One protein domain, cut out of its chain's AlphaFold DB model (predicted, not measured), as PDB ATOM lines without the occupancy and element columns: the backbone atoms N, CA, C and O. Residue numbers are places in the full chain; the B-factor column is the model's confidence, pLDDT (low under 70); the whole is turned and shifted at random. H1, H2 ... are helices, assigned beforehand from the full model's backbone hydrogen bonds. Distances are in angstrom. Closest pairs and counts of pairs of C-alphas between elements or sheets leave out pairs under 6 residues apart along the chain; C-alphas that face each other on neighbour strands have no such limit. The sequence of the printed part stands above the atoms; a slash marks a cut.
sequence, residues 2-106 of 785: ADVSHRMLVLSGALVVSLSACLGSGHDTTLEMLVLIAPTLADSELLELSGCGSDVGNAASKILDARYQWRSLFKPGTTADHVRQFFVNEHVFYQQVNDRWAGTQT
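This is residues 2 to 106 of the 785 residues of an uncharacterized protein of Plasmodiophora brassicae (UniProt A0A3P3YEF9). H4 lies in the middle, with H3 folded back beside it and H2 and H6 packed on it. H1 is on one side, residues 2 to 8 sticking out, and H5 on the other. The printed part has 105 residues with six named helices, H1 to H6, no named strand: all helix, only just compact, close to loose (radius of gyration of the C-alphas 15.1 A), spanning 43 by 36 by 20 A.

Find C-alpha 2 at (-51.155, 32.854, 47.832); from there H1 runs 30.0 A to residue 22. Next come H2, residues 27 to 40, H3, 43 to 50, H4, 55 to 72, 25.7 A long, H5, 80 to 89, and H6, 92 to 102, ending at (-29.099, 41.385, 47.060).

Look at H4, the hub: its residues 56 to 64 alone touch H3, a hairpin, closest C-alphas Ser 50 and Gly 57, 3.8 A. Its residues 62 to 70 alone touch H6 at a steep tilt of 55 degrees, closest C-alphas Ile 63 and Tyr 94, 6.5 A. O i to N i+4 pairs are within hydrogen-bond range throughout H3, H4 and H5, 16 of 17 in H1, 7 of 10 in H2, 5 of 7 in H6.

The printed part has no cut and no long link; pLDDT is under 70 at residues 2 to 30, 53 and 76 to 77.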
ATOM      1  N   ALA A   2     -51.308  33.638  49.074       32.97
ATOM      2  CA  ALA A   2     -51.155  32.854  47.832       32.97
ATOM      3  C   ALA A   2     -51.762  33.496  46.553       32.97
ATOM      4  O   ALA A   2     -51.215  33.342  45.467       32.97
ATOM      5  N   ASP A   3     -52.841  34.276  46.679       32.78
ATOM      6  CA  ASP A   3     -53.531  34.931  45.546       32.78
ATOM      7  C   ASP A   3     -52.796  36.191  45.018       32.78
ATOM      8  O   ASP A   3     -53.020  36.643  43.898       32.78
ATOM      9  N   VAL A   4     -51.856  36.752  45.794       35.72
ATOM     10  CA  VAL A   4     -51.041  37.916  45.380       35.72
ATOM     11  C   VAL A   4     -49.791  37.461  44.622       35.72
ATOM     12  O   VAL A   4     -49.473  38.025  43.576       35.72
ATOM     13  N   SER A   5     -49.138  36.389  45.081       37.00
ATOM     14  CA  SER A   5     -47.989  35.788  44.392       37.00
ATOM     15  C   SER A   5     -48.375  35.202  43.032       37.00
ATOM     16  O   SER A   5     -47.647  35.394  42.066       37.00
ATOM     17  N   HIS A   6     -49.553  34.576  42.913       36.97
ATOM     18  CA  HIS A   6     -50.020  34.031  41.635       36.97
ATOM     19  C   HIS A   6     -50.383  35.132  40.618       36.97
ATOM     20  O   HIS A   6     -50.141  34.969  39.422       36.97
ATOM     21  N   ARG A   7     -50.909  36.279  41.074       35.84
ATOM     22  CA  ARG A   7     -51.170  37.445  40.211       35.84
ATOM     23  C   ARG A   7     -49.884  38.158  39.783       35.84
ATOM     24  O   ARG A   7     -49.822  38.602  38.642       35.84
ATOM     25  N   MET A   8     -48.858  38.219  40.638       40.81
ATOM     26  CA  MET A   8     -47.539  38.748  40.257       40.81
ATOM     27  C   MET A   8     -46.806  37.854  39.248       40.81
ATOM     28  O   MET A   8     -46.219  38.388  38.317       40.81
ATOM     29  N   LEU A   9     -46.911  36.525  39.368       43.47
ATOM     30  CA  LEU A   9     -46.288  35.566  38.438       43.47
ATOM     31  C   LEU A   9     -46.926  35.583  37.036       43.47
ATOM     32  O   LEU A   9     -46.250  35.436  36.021       43.47
ATOM     33  N   VAL A  10     -48.244  35.797  36.964       47.34
ATOM     34  CA  VAL A  10     -48.958  35.967  35.684       47.34
ATOM     35  C   VAL A  10     -48.645  37.333  35.058       47.34
ATOM     36  O   VAL A  10     -48.558  37.441  33.836       47.34
ATOM     37  N   LEU A  11     -48.421  38.364  35.880       45.56
ATOM     38  CA  LEU A  11     -47.984  39.681  35.419       45.56
ATOM     39  C   LEU A  11     -46.529  39.675  34.931       45.56
ATOM     40  O   LEU A  11     -46.284  40.278  33.895       45.56
ATOM     41  N   SER A  12     -45.594  38.979  35.590       51.19
ATOM     42  CA  SER A  12     -44.186  38.894  35.161       51.19
ATOM     43  C   SER A  12     -44.027  38.117  33.853       51.19
ATOM     44  O   SER A  12     -43.378  38.614  32.937       51.19
ATOM     45  N   GLY A  13     -44.712  36.977  33.698       51.31
ATOM     46  CA  GLY A  13     -44.728  36.223  32.438       51.31
ATOM     47  C   GLY A  13     -45.349  37.009  31.273       51.31
ATOM     48  O   GLY A  13     -44.811  37.015  30.167       51.31
ATOM     49  N   ALA A  14     -46.437  37.750  31.518       52.62
ATOM     50  CA  ALA A  14     -47.021  38.646  30.519       52.62
ATOM     51  C   ALA A  14     -46.112  39.849  30.200       52.62
ATOM     52  O   ALA A  14     -46.111  40.321  29.061       52.62
ATOM     53  N   LEU A  15     -45.322  40.330  31.168       54.94
ATOM     54  CA  LEU A  15     -44.376  41.432  30.989       54.94
ATOM     55  C   LEU A  15     -43.133  41.010  30.201       54.94
ATOM     56  O   LEU A  15     -42.703  41.772  29.348       54.94
ATOM     57  N   VAL A  16     -42.591  39.809  30.435       55.06
ATOM     58  CA  VAL A  16     -41.462  39.245  29.669       55.06
ATOM     59  C   VAL A  16     -41.871  39.052  28.207       55.06
ATOM     60  O   VAL A  16     -41.180  39.521  27.309       55.06
ATOM     61  N   VAL A  17     -43.064  38.495  27.963       55.53
ATOM     62  CA  VAL A  17     -43.631  38.366  26.609       55.53
ATOM     63  C   VAL A  17     -43.901  39.738  25.969       55.53
ATOM     64  O   VAL A  17     -43.654  39.917  24.776       55.53
ATOM     65  N   SER A  18     -44.351  40.730  26.745       54.16
ATOM     66  CA  SER A  18     -44.585  42.098  26.253       54.16
ATOM     67  C   SER A  18     -43.287  42.870  25.994       54.16
ATOM     68  O   SER A  18     -43.217  43.620  25.027       54.16
ATOM     69  N   LEU A  19     -42.239  42.672  26.798       54.34
ATOM     70  CA  LEU A  19     -40.915  43.267  26.599       54.34
ATOM     71  C   LEU A  19     -40.234  42.672  25.372       54.34
ATOM     72  O   LEU A  19     -39.745  43.434  24.544       54.34
ATOM     73  N   SER A  20     -40.296  41.349  25.186       52.78
ATOM     74  CA  SER A  20     -39.834  40.696  23.958       52.78
ATOM     75  C   SER A  20     -40.609  41.166  22.715       52.78
ATOM     76  O   SER A  20     -40.020  41.272  21.641       52.78
ATOM     77  N   ALA A  21     -41.900  41.500  22.847       51.38
ATOM     78  CA  ALA A  21     -42.727  42.039  21.760       51.38
ATOM     79  C   ALA A  21     -42.521  43.551  21.494       51.38
ATOM     80  O   ALA A  21     -42.710  44.000  20.364       51.38
ATOM     81  N   CYS A  22     -42.107  44.336  22.496       48.47
ATOM     82  CA  CYS A  22     -41.855  45.784  22.397       48.47
ATOM     83  C   CYS A  22     -40.468  46.154  21.833       48.47
ATOM     84  O   CYS A  22     -40.229  47.327  21.543       48.47
ATOM     85  N   LEU A  23     -39.576  45.180  21.607       51.41
ATOM     86  CA  LEU A  23     -38.221  45.358  21.044       51.41
ATOM     87  C   LEU A  23     -38.182  45.938  19.608       51.41
ATOM     88  O   LEU A  23     -37.108  46.071  19.027       51.41
ATOM     89  N   GLY A  24     -39.331  46.292  19.025       48.25
ATOM     90  CA  GLY A  24     -39.443  46.845  17.677       48.25
ATOM     91  C   GLY A  24     -39.494  48.375  17.556       48.25
ATOM     92  O   GLY A  24     -39.422  48.852  16.424       48.25
ATOM     93  N   SER A  25     -39.649  49.170  18.631       47.91
ATOM     94  CA  SER A  25     -39.950  50.613  18.451       47.91
ATOM     95  C   SER A  25     -39.372  51.631  19.451       47.91
ATOM     96  O   SER A  25     -39.754  52.798  19.379       47.91
ATOM     97  N   GLY A  26     -38.439  51.274  20.341       50.34
ATOM     98  CA  GLY A  26     -37.743  52.271  21.174       50.34
ATOM     99  C   GLY A  26     -36.657  51.678  22.074       50.34
ATOM    100  O   GLY A  26     -36.972  50.879  22.944       50.34
ATOM    101  N   HIS A  27     -35.394  52.069  21.861       53.72
ATOM    102  CA  HIS A  27     -34.221  51.493  22.540       53.72
ATOM    103  C   HIS A  27     -34.068  51.920  24.017       53.72
ATOM    104  O   HIS A  27     -33.742  51.080  24.857       53.72
ATOM    105  N   ASP A  28     -34.348  53.181  24.368       54.19
ATOM    106  CA  ASP A  28     -34.095  53.697  25.729       54.19
ATOM    107  C   ASP A  28     -35.141  53.235  26.758       54.19
ATOM    108  O   ASP A  28     -34.806  52.839  27.875       54.19
ATOM    109  N   THR A  29     -36.417  53.178  26.369       55.53
ATOM    110  CA  THR A  29     -37.516  52.783  27.266       55.53
ATOM    111  C   THR A  29     -37.480  51.300  27.639       55.53
ATOM    112  O   THR A  29     -37.922  50.933  28.728       55.53
ATOM    113  N   THR A  30     -36.917  50.432  26.791       68.56
ATOM    114  CA  THR A  30     -36.781  48.995  27.083       68.56
ATOM    115  C   THR A  30     -35.673  48.676  28.090       68.56
ATOM    116  O   THR A  30     -35.829  47.750  28.886       68.56
ATOM    117  N   LEU A  31     -34.581  49.451  28.106       72.44
ATOM    118  CA  LEU A  31     -33.483  49.267  29.060       72.44
ATOM    119  C   LEU A  31     -33.881  49.758  30.463       72.44
ATOM    120  O   LEU A  31     -33.645  49.066  31.452       72.44
ATOM    121  N   GLU A  32     -34.550  50.911  30.543       75.69
ATOM    122  CA  GLU A  32     -35.081  51.458  31.799       75.69
ATOM    123  C   GLU A  32     -36.120  50.527  32.442       75.69
ATOM    124  O   GLU A  32     -36.104  50.312  33.657       75.69
ATOM    125  N   MET A  33     -36.990  49.911  31.631       78.00
ATOM    126  CA  MET A  33     -37.940  48.911  32.121       78.00
ATOM    127  C   MET A  33     -37.241  47.657  32.653       78.00
ATOM    128  O   MET A  33     -37.632  47.172  33.716       78.00
ATOM    129  N   LEU A  34     -36.198  47.157  31.973       81.06
ATOM    130  CA  LEU A  34     -35.411  46.022  32.465       81.06
ATOM    131  C   LEU A  34     -34.773  46.343  33.823       81.06
ATOM    132  O   LEU A  34     -34.904  45.554  34.751       81.06
ATOM    133  N   VAL A  35     -34.142  47.511  33.968       81.81
ATOM    134  CA  VAL A  35     -33.532  47.980  35.228       81.81
ATOM    135  C   VAL A  35     -34.557  48.023  36.371       81.81
ATOM    136  O   VAL A  35     -34.237  47.670  37.507       81.81
ATOM    137  N   LEU A  36     -35.806  48.405  36.084       81.88
ATOM    138  CA  LEU A  36     -36.871  48.483  37.085       81.88
ATOM    139  C   LEU A  36     -37.335  47.101  37.575       81.88
ATOM    140  O   LEU A  36     -37.571  46.926  38.771       81.88
ATOM    141  N   ILE A  37     -37.485  46.134  36.664       84.25
ATOM    142  CA  ILE A  37     -38.064  44.815  36.976       84.25
ATOM    143  C   ILE A  37     -37.017  43.765  37.332       84.25
ATOM    144  O   ILE A  37     -37.330  42.822  38.060       84.25
ATOM    145  N   ALA A  38     -35.780  43.930  36.859       84.69
ATOM    146  CA  ALA A  38     -34.698  42.977  37.044       84.69
ATOM    147  C   ALA A  38     -34.533  42.512  38.497       84.69
ATOM    148  O   ALA A  38     -34.384  41.305  38.672       84.69
ATOM    149  N   PRO A  39     -34.654  43.350  39.553       86.31
ATOM    150  CA  PRO A  39     -34.514  42.884  40.933       86.31
ATOM    151  C   PRO A  39     -35.527  41.804  41.341       86.31
ATOM    152  O   PRO A  39     -35.267  41.052  42.274       86.31
ATOM    153  N   THR A  40     -36.666  41.730  40.646       84.62
ATOM    154  CA  THR A  40     -37.751  40.767  40.900       84.62
ATOM    155  C   THR A  40     -37.701  39.526  40.011       84.62
ATOM    156  O   THR A  40     -38.406  38.563  40.296       84.62
ATOM    157  N   LEU A  41     -36.873  39.539  38.960       84.81
ATOM    158  CA  LEU A  41     -36.718  38.409  38.046       84.81
ATOM    159  C   LEU A  41     -35.835  37.317  38.659       84.81
ATOM    160  O   LEU A  41     -34.801  37.609  39.278       84.81
ATOM    161  N   ALA A  42     -36.218  36.062  38.436       84.38
ATOM    162  CA  ALA A  42     -35.393  34.900  38.730       84.38
ATOM    163  C   ALA A  42     -34.204  34.815  37.761       84.38
ATOM    164  O   ALA A  42     -34.245  35.313  36.635       84.38
ATOM    165  N   ASP A  43     -33.134  34.136  38.175       84.12
ATOM    166  CA  ASP A  43     -31.928  34.015  37.346       84.12
ATOM    167  C   ASP A  43     -32.181  33.247  36.043       84.12
ATOM    168  O   ASP A  43     -31.560  33.544  35.029       84.12
ATOM    169  N   SER A  44     -33.131  32.304  36.045       80.31
ATOM    170  CA  SER A  44     -33.574  31.607  34.832       80.31
ATOM    171  C   SER A  44     -34.243  32.551  33.830       80.31
ATOM    172  O   SER A  44     -34.006  32.433  32.635       80.31
ATOM    173  N   GLU A  45     -35.021  33.527  34.305       81.44
ATOM    174  CA  GLU A  45     -35.696  34.519  33.455       81.44
ATOM    175  C   GLU A  45     -34.689  35.530  32.880       81.44
ATOM    176  O   GLU A  45     -34.780  35.919  31.717       81.44
ATOM    177  N   LEU A  46     -33.677  35.924  33.662       82.00
ATOM    178  CA  LEU A  46     -32.569  36.751  33.165       82.00
ATOM    179  C   LEU A  46     -31.685  36.005  32.159       82.00
ATOM    180  O   LEU A  46     -31.205  36.620  31.210       82.00
ATOM    181  N   LEU A  47     -31.490  34.697  32.344       82.00
ATOM    182  CA  LEU A  47     -30.759  33.843  31.409       82.00
ATOM    183  C   LEU A  47     -31.504  33.681  30.073       82.00
ATOM    184  O   LEU A  47     -30.888  33.662  29.013       82.00
ATOM    185  N   GLU A  48     -32.834  33.605  30.099       77.69
ATOM    186  CA  GLU A  48     -33.649  33.600  28.877       77.69
ATOM    187  C   GLU A  48     -33.580  34.950  28.145       77.69
ATOM    188  O   GLU A  48     -33.430  34.997  26.920       77.69
ATOM    189  N   LEU A  49     -33.617  36.059  28.890       78.44
ATOM    190  CA  LEU A  49     -33.475  37.405  28.332       78.44
ATOM    191  C   LEU A  49     -32.067  37.670  27.782       78.44
ATOM    192  O   LEU A  49     -31.947  38.364  26.774       78.44
ATOM    193  N   SER A  50     -31.013  37.104  28.380       81.88
ATOM    194  CA  SER A  50     -29.634  37.263  27.896       81.88
ATOM    195  C   SER A  50     -29.379  36.573  26.553       81.88
ATOM    196  O   SER A  50     -28.515  37.006  25.792       81.88
ATOM    197  N   GLY A  51     -30.183  35.560  26.210       74.31
ATOM    198  CA  GLY A  51     -30.177  34.909  24.898       74.31
ATOM    199  C   GLY A  51     -30.777  35.753  23.764       74.31
ATOM    200  O   GLY A  51     -30.635  35.400  22.591       74.31
ATOM    201  N   CYS A  52     -31.433  36.876  24.075       71.44
ATOM    202  CA  CYS A  52     -31.918  37.816  23.069       71.44
ATOM    203  C   CYS A  52     -30.737  38.665  22.570       71.44
ATOM    204  O   CYS A  52     -30.163  39.416  23.346       71.44
ATOM    205  N   GLY A  53     -30.367  38.583  21.285       64.62
ATOM    206  CA  GLY A  53     -29.230  39.314  20.687       64.62
ATOM    207  C   GLY A  53     -29.403  40.842  20.571       64.62
ATOM    208  O   GLY A  53     -29.153  41.404  19.507       64.62
ATOM    209  N   SER A  54     -29.866  41.505  21.632       77.88
ATOM    210  CA  SER A  54     -30.168  42.937  21.742       77.88
ATOM    211  C   SER A  54     -29.448  43.576  22.942       77.88
ATOM    212  O   SER A  54     -28.891  42.882  23.794       77.88
ATOM    213  N   ASP A  55     -29.495  44.908  23.055       78.31
ATOM    214  CA  ASP A  55     -28.939  45.641  24.209       78.31
ATOM    215  C   ASP A  55     -29.549  45.191  25.549       78.31
ATOM    216  O   ASP A  55     -28.863  45.166  26.571       78.31
ATOM    217  N   VAL A  56     -30.815  44.761  25.530       78.38
ATOM    218  CA  VAL A  56     -31.525  44.170  26.677       78.38
ATOM    219  C   VAL A  56     -30.897  42.835  27.083       78.38
ATOM    220  O   VAL A  56     -30.730  42.592  28.275       78.38
ATOM    221  N   GLY A  57     -30.492  41.993  26.128       82.12
ATOM    222  CA  GLY A  57     -29.809  40.735  26.438       82.12
ATOM    223  C   GLY A  57     -28.402  40.947  26.996       82.12
ATOM    224  O   GLY A  57     -28.030  40.325  27.991       82.12
ATOM    225  N   ASN A  58     -27.660  41.915  26.452       83.06
ATOM    226  CA  ASN A  58     -26.367  42.322  27.011       83.06
ATOM    227  C   ASN A  58     -26.506  42.860  28.447       83.06
ATOM    228  O   ASN A  58     -25.682  42.557  29.312       83.06
ATOM    229  N   ALA A  59     -27.548  43.648  28.719       84.12
ATOM    230  CA  ALA A  59     -27.854  44.155  30.054       84.12
ATOM    231  C   ALA A  59     -28.264  43.038  31.024       84.12
ATOM    232  O   ALA A  59     -27.753  42.982  32.141       84.12
ATOM    233  N   ALA A  60     -29.123  42.112  30.586       84.19
ATOM    234  CA  ALA A  60     -29.535  40.951  31.370       84.19
ATOM    235  C   ALA A  60     -28.341  40.048  31.721       84.19
ATOM    236  O   ALA A  60     -28.221  39.637  32.873       84.19
ATOM    237  N   SER A  61     -27.414  39.824  30.778       85.25
ATOM    238  CA  SER A  61     -26.165  39.094  31.036       85.25
ATOM    239  C   SER A  61     -25.323  39.781  32.108       85.25
ATOM    240  O   SER A  61     -24.924  39.137  33.067       85.25
ATOM    241  N   LYS A  62     -25.110  41.101  32.011       86.12
ATOM    242  CA  LYS A  62     -24.315  41.856  32.996       86.12
ATOM    243  C   LYS A  62     -24.932  41.857  34.396       86.12
ATOM    244  O   LYS A  62     -24.206  41.791  35.385       86.12
ATOM    245  N   ILE A  63     -26.260  41.942  34.489       87.38
ATOM    246  CA  ILE A  63     -26.988  41.821  35.759       87.38
ATOM    247  C   ILE A  63     -26.789  40.412  36.328       87.38
ATOM    248  O   ILE A  63     -26.449  40.265  37.499       87.38
ATOM    249  N   LEU A  64     -26.950  39.380  35.500       86.19
ATOM    250  CA  LEU A  64     -26.783  37.987  35.906       86.19
ATOM    251  C   LEU A  64     -25.345  37.681  36.365       86.19
ATOM    252  O   LEU A  64     -25.154  37.070  37.416       86.19
ATOM    253  N   ASP A  65     -24.339  38.176  35.644       85.19
ATOM    254  CA  ASP A  65     -22.924  38.038  36.003       85.19
ATOM    255  C   ASP A  65     -22.633  38.678  37.364       85.19
ATOM    256  O   ASP A  65     -22.014  38.055  38.227       85.19
ATOM    257  N   ALA A  66     -23.146  39.887  37.605       85.12
ATOM    258  CA  ALA A  66     -22.987  40.569  38.885       85.12
ATOM    259  C   ALA A  66     -23.666  39.816  40.044       85.12
ATOM    260  O   ALA A  66     -23.113  39.757  41.142       85.12
ATOM    261  N   ARG A  67     -24.817  39.167  39.809       89.25
ATOM    262  CA  ARG A  67     -25.452  38.280  40.805       89.25
ATOM    263  C   ARG A  67     -24.593  37.066  41.131       89.25
ATOM    264  O   ARG A  67     -24.472  36.694  42.300       89.25
ATOM    265  N   TYR A  68     -23.994  36.441  40.117       86.94
ATOM    266  CA  TYR A  68     -23.094  35.308  40.326       86.94
ATOM    267  C   TYR A  68     -21.827  35.712  41.075       86.94
ATOM    268  O   TYR A  68     -21.425  35.010  42.006       86.94
ATOM    269  N   GLN A  69     -21.242  36.859  40.729       86.88
ATOM    270  CA  GLN A  69     -20.094  37.406  41.443       86.88
ATOM    271  C   GLN A  69     -20.456  37.745  42.895       86.88
ATOM    272  O   GLN A  69     -19.736  37.334  43.801       86.88
ATOM    273  N   TRP A  70     -21.611  38.367  43.147       91.56
ATOM    274  CA  TRP A  70     -22.081  38.649  44.506       91.56
ATOM    275  C   TRP A  70     -22.229  37.371  45.340       91.56
ATOM    276  O   TRP A  70     -21.696  37.285  46.442       91.56
ATOM    277  N   ARG A  71     -22.858  36.317  44.799       88.06
ATOM    278  CA  ARG A  71     -22.958  35.020  45.500       88.06
ATOM    279  C   ARG A  71     -21.597  34.376  45.752       88.06
ATOM    280  O   ARG A  71     -21.443  33.649  46.728       88.06
ATOM    281  N   SER A  72     -20.614  34.616  44.884       85.56
ATOM    282  CA  SER A  72     -19.260  34.090  45.067       85.56
ATOM    283  C   SER A  72     -18.537  34.703  46.273       85.56
ATOM    284  O   SER A  72     -17.697  34.031  46.866       85.56
ATOM    285  N   LEU A  73     -18.924  35.905  46.720       89.19
ATOM    286  CA  LEU A  73     -18.348  36.554  47.909       89.19
ATOM    287  C   LEU A  73     -18.541  35.739  49.197       89.19
ATOM    288  O   LEU A  73     -17.741  35.825  50.130       89.19
ATOM    289  N   PHE A  74     -19.587  34.919  49.218       86.94
ATOM    290  CA  PHE A  74     -20.021  34.124  50.361       86.94
ATOM    291  C   PHE A  74     -19.521  32.676  50.309       86.94
ATOM    292  O   PHE A  74     -19.834  31.894  51.195       86.94
ATOM    293  N   LYS A  75     -18.733  32.294  49.295       80.00
ATOM    294  CA  LYS A  75     -18.213  30.925  49.185       80.00
ATOM    295  C   LYS A  75     -17.006  30.671  50.111       80.00
ATOM    296  O   LYS A  75     -16.252  31.603  50.436       80.00
ATOM    297  N   PRO A  76     -16.773  29.408  50.518       65.62
ATOM    298  CA  PRO A  76     -15.491  28.975  51.075       65.62
ATOM    299  C   PRO A  76     -14.351  29.266  50.081       65.62
ATOM    300  O   PRO A  76     -14.512  29.068  48.880       65.62
ATOM    301  N   GLY A  77     -13.216  29.784  50.563       69.56
ATOM    302  CA  GLY A  77     -12.049  30.130  49.728       69.56
ATOM    303  C   GLY A  77     -12.008  31.558  49.158       69.56
ATOM    304  O   GLY A  77     -10.965  31.979  48.662       69.56
ATOM    305  N   THR A  78     -13.085  32.340  49.271       81.44
ATOM    306  CA  THR A  78     -13.057  33.772  48.922       81.44
ATOM    307  C   THR A  78     -12.082  34.526  49.835       81.44
ATOM    308  O   THR A  78     -12.036  34.294  51.044       81.44
ATOM    309  N   THR A  79     -11.298  35.436  49.258       85.38
ATOM    310  CA  THR A  79     -10.280  36.248  49.955       85.38
ATOM    311  C   THR A  79     -10.664  37.730  49.941       85.38
ATOM    312  O   THR A  79     -11.574  38.120  49.209       85.38
ATOM    313  N   ALA A  80      -9.959  38.567  50.712       85.69
ATOM    314  CA  ALA A  80     -10.126  40.024  50.661       85.69
ATOM    315  C   ALA A  80      -9.930  40.577  49.234       85.69
ATOM    316  O   ALA A  80     -10.719  41.399  48.783       85.69
ATOM    317  N   ASP A  81      -8.979  40.032  48.462       86.81
ATOM    318  CA  ASP A  81      -8.776  40.420  47.059       86.81
ATOM    319  C   ASP A  81      -9.979  40.116  46.162       86.81
ATOM    320  O   ASP A  81     -10.293  40.895  45.266       86.81
ATOM    321  N   HIS A  82     -10.683  39.004  46.390       88.12
ATOM    322  CA  HIS A  82     -11.904  38.705  45.638       88.12
ATOM    323  C   HIS A  82     -13.018  39.711  45.966       88.12
ATOM    324  O   HIS A  82     -13.730  40.154  45.064       88.12
ATOM    325  N   VAL A  83     -13.147  40.102  47.243       89.44
ATOM    326  CA  VAL A  83     -14.085  41.150  47.682       89.44
ATOM    327  C   VAL A  83     -13.724  42.490  47.037       89.44
ATOM    328  O   VAL A  83     -14.589  43.136  46.446       89.44
ATOM    329  N   ARG A  84     -12.441  42.863  47.053       88.44
ATOM    330  CA  ARG A  84     -11.910  44.055  46.381       88.44
ATOM    331  C   ARG A  84     -12.247  44.065  44.895       88.44
ATOM    332  O   ARG A  84     -12.807  45.034  44.389       88.44
ATOM    333  N   GLN A  85     -11.941  42.974  44.195       87.94
ATOM    334  CA  GLN A  85     -12.192  42.841  42.761       87.94
ATOM    335  C   GLN A  85     -13.673  42.948  42.415       87.94
ATOM    336  O   GLN A  85     -14.001  43.527  41.384       87.94
ATOM    337  N   PHE A  86     -14.570  42.426  43.255       89.81
ATOM    338  CA  PHE A  86     -16.007  42.589  43.049       89.81
ATOM    339  C   PHE A  86     -16.407  44.067  43.017       89.81
ATOM    340  O   PHE A  86     -17.056  44.494  42.067       89.81
ATOM    341  N   PHE A  87     -15.974  44.858  44.003       88.31
ATOM    342  CA  PHE A  87     -16.312  46.284  44.058       88.31
ATOM    343  C   PHE A  87     -15.639  47.101  42.945       88.31
ATOM    344  O   PHE A  87     -16.249  48.037  42.436       88.31
ATOM    345  N   VAL A  88     -14.431  46.722  42.510       85.94
ATOM    346  CA  VAL A  88     -13.722  47.378  41.392       85.94
ATOM    347  C   VAL A  88     -14.370  47.079  40.037       85.94
ATOM    348  O   VAL A  88     -14.467  47.957  39.181       85.94
ATOM    349  N   ASN A  89     -14.797  45.834  39.817       81.19
ATOM    350  CA  ASN A  89     -15.305  45.377  38.521       81.19
ATOM    351  C   ASN A  89     -16.802  45.630  38.331       81.19
ATOM    352  O   ASN A  89     -17.349  45.344  37.261       81.19
ATOM    353  N   GLU A  90     -17.488  46.142  39.350       77.00
ATOM    354  CA  GLU A  90     -18.920  46.326  39.271       77.00
ATOM    355  C   GLU A  90     -19.310  47.438  38.292       77.00
ATOM    356  O   GLU A  90     -18.812  48.565  38.299       77.00
ATOM    357  N   HIS A  91     -20.285  47.132  37.441       74.69
ATOM    358  CA  HIS A  91     -20.868  48.122  36.556       74.69
ATOM    359  C   HIS A  91     -21.787  49.078  37.327       74.69
ATOM    360  O   HIS A  91     -22.935  48.738  37.618       74.69
ATOM    361  N   VAL A  92     -21.315  50.313  37.537       75.62
ATOM    362  CA  VAL A  92     -22.039  51.430  38.186       75.62
ATOM    363  C   VAL A  92     -23.488  51.572  37.694       75.62
ATOM    364  O   VAL A  92     -24.394  51.841  38.477       75.62
ATOM    365  N   PHE A  93     -23.736  51.332  36.401       76.06
ATOM    366  CA  PHE A  93     -25.072  51.429  35.804       76.06
ATOM    367  C   PHE A  93     -26.080  50.395  36.351       76.06
ATOM    368  O   PHE A  93     -27.265  50.699  36.463       76.06
ATOM    369  N   TYR A  94     -25.634  49.190  36.724       81.00
ATOM    370  CA  TYR A  94     -26.500  48.109  37.226       81.00
ATOM    371  C   TYR A  94     -26.404  47.906  38.741       81.00
ATOM    372  O   TYR A  94     -27.161  47.116  39.305       81.00
ATOM    373  N   GLN A  95     -25.520  48.643  39.414       83.31
ATOM    374  CA  GLN A  95     -25.275  48.538  40.850       83.31
ATOM    375  C   GLN A  95     -26.570  48.628  41.669       83.31
ATOM    376  O   GLN A  95     -26.872  47.744  42.463       83.31
ATOM    377  N   GLN A  96     -27.403  49.644  41.413       84.38
ATOM    378  CA  GLN A  96     -28.661  49.845  42.150       84.38
ATOM    379  C   GLN A  96     -29.663  48.694  41.963       84.38
ATOM    380  O   GLN A  96     -30.453  48.397  42.861       84.38
ATOM    381  N   VAL A  97     -29.649  48.049  40.793       85.19
ATOM    382  CA  VAL A  97     -30.502  46.895  40.479       85.19
ATOM    383  C   VAL A  97     -30.057  45.686  41.290       85.19
ATOM    384  O   VAL A  97     -30.878  45.026  41.932       85.19
ATOM    385  N   ASN A  98     -28.751  45.427  41.288       85.94
ATOM    386  CA  ASN A  98     -28.152  44.309  42.005       85.94
ATOM    387  C   ASN A  98     -28.235  44.495  43.517       85.94
ATOM    388  O   ASN A  98     -28.515  43.531  44.214       85.94
ATOM    389  N   ASP A  99     -28.108  45.723  44.017       88.56
ATOM    390  CA  ASP A  99     -28.272  46.049  45.434       88.56
ATOM    391  C   ASP A  99     -29.681  45.750  45.937       88.56
ATOM    392  O   ASP A  99     -29.855  45.101  46.970       88.56
ATOM    393  N   ARG A 100     -30.703  46.156  45.173       87.50
ATOM    394  CA  ARG A 100     -32.100  45.845  45.504       87.50
ATOM    395  C   ARG A 100     -32.360  44.346  45.507       87.50
ATOM    396  O   ARG A 100     -33.087  43.869  46.372       87.50
ATOM    397  N   TRP A 101     -31.786  43.620  44.551       91.69
ATOM    398  CA  TRP A 101     -31.880  42.165  44.503       91.69
ATOM    399  C   TRP A 101     -31.159  41.515  45.689       91.69
ATOM    400  O   TRP A 101     -31.766  40.707  46.390       91.69
ATOM    401  N   ALA A 102     -29.914  41.904  45.965       89.50
ATOM    402  CA  ALA A 102     -29.099  41.385  47.060       89.50
ATOM    403  C   ALA A 102     -29.807  41.561  48.411       89.50
ATOM    404  O   ALA A 102     -29.909  40.607  49.173       89.50
ATOM    405  N   GLY A 103     -30.439  42.718  48.646       87.38
ATOM    406  CA  GLY A 103     -31.252  42.987  49.841       87.38
ATOM    407  C   GLY A 103     -32.557  42.182  49.964       87.38
ATOM    408  O   GLY A 103     -33.350  42.435  50.878       87.38
ATOM    409  N   THR A 104     -32.840  41.257  49.042       85.31
ATOM    410  CA  THR A 104     -33.927  40.262  49.150       85.31
ATOM    411  C   THR A 104     -33.414  38.837  49.335       85.31
ATOM    412  O   THR A 104     -34.212  37.938  49.597       85.31
ATOM    413  N   GLN A 105     -32.106  38.618  49.195       86.62
ATOM    414  CA  GLN A 105     -31.502  37.302  49.326       86.62
ATOM    415  C   GLN A 105     -31.254  36.968  50.799       86.62
ATOM    416  O   GLN A 105     -30.956  37.834  51.618       86.62
ATOM    417  N   THR A 106     -31.357  35.687  51.130       84.56
ATOM    418  CA  THR A 106     -30.994  35.160  52.447       84.56
ATOM    419  C   THR A 106     -29.600  34.546  52.377       84.56
ATOM    420  O   THR A 106     -29.384  33.618  51.598       84.56
TER     421      THR A 106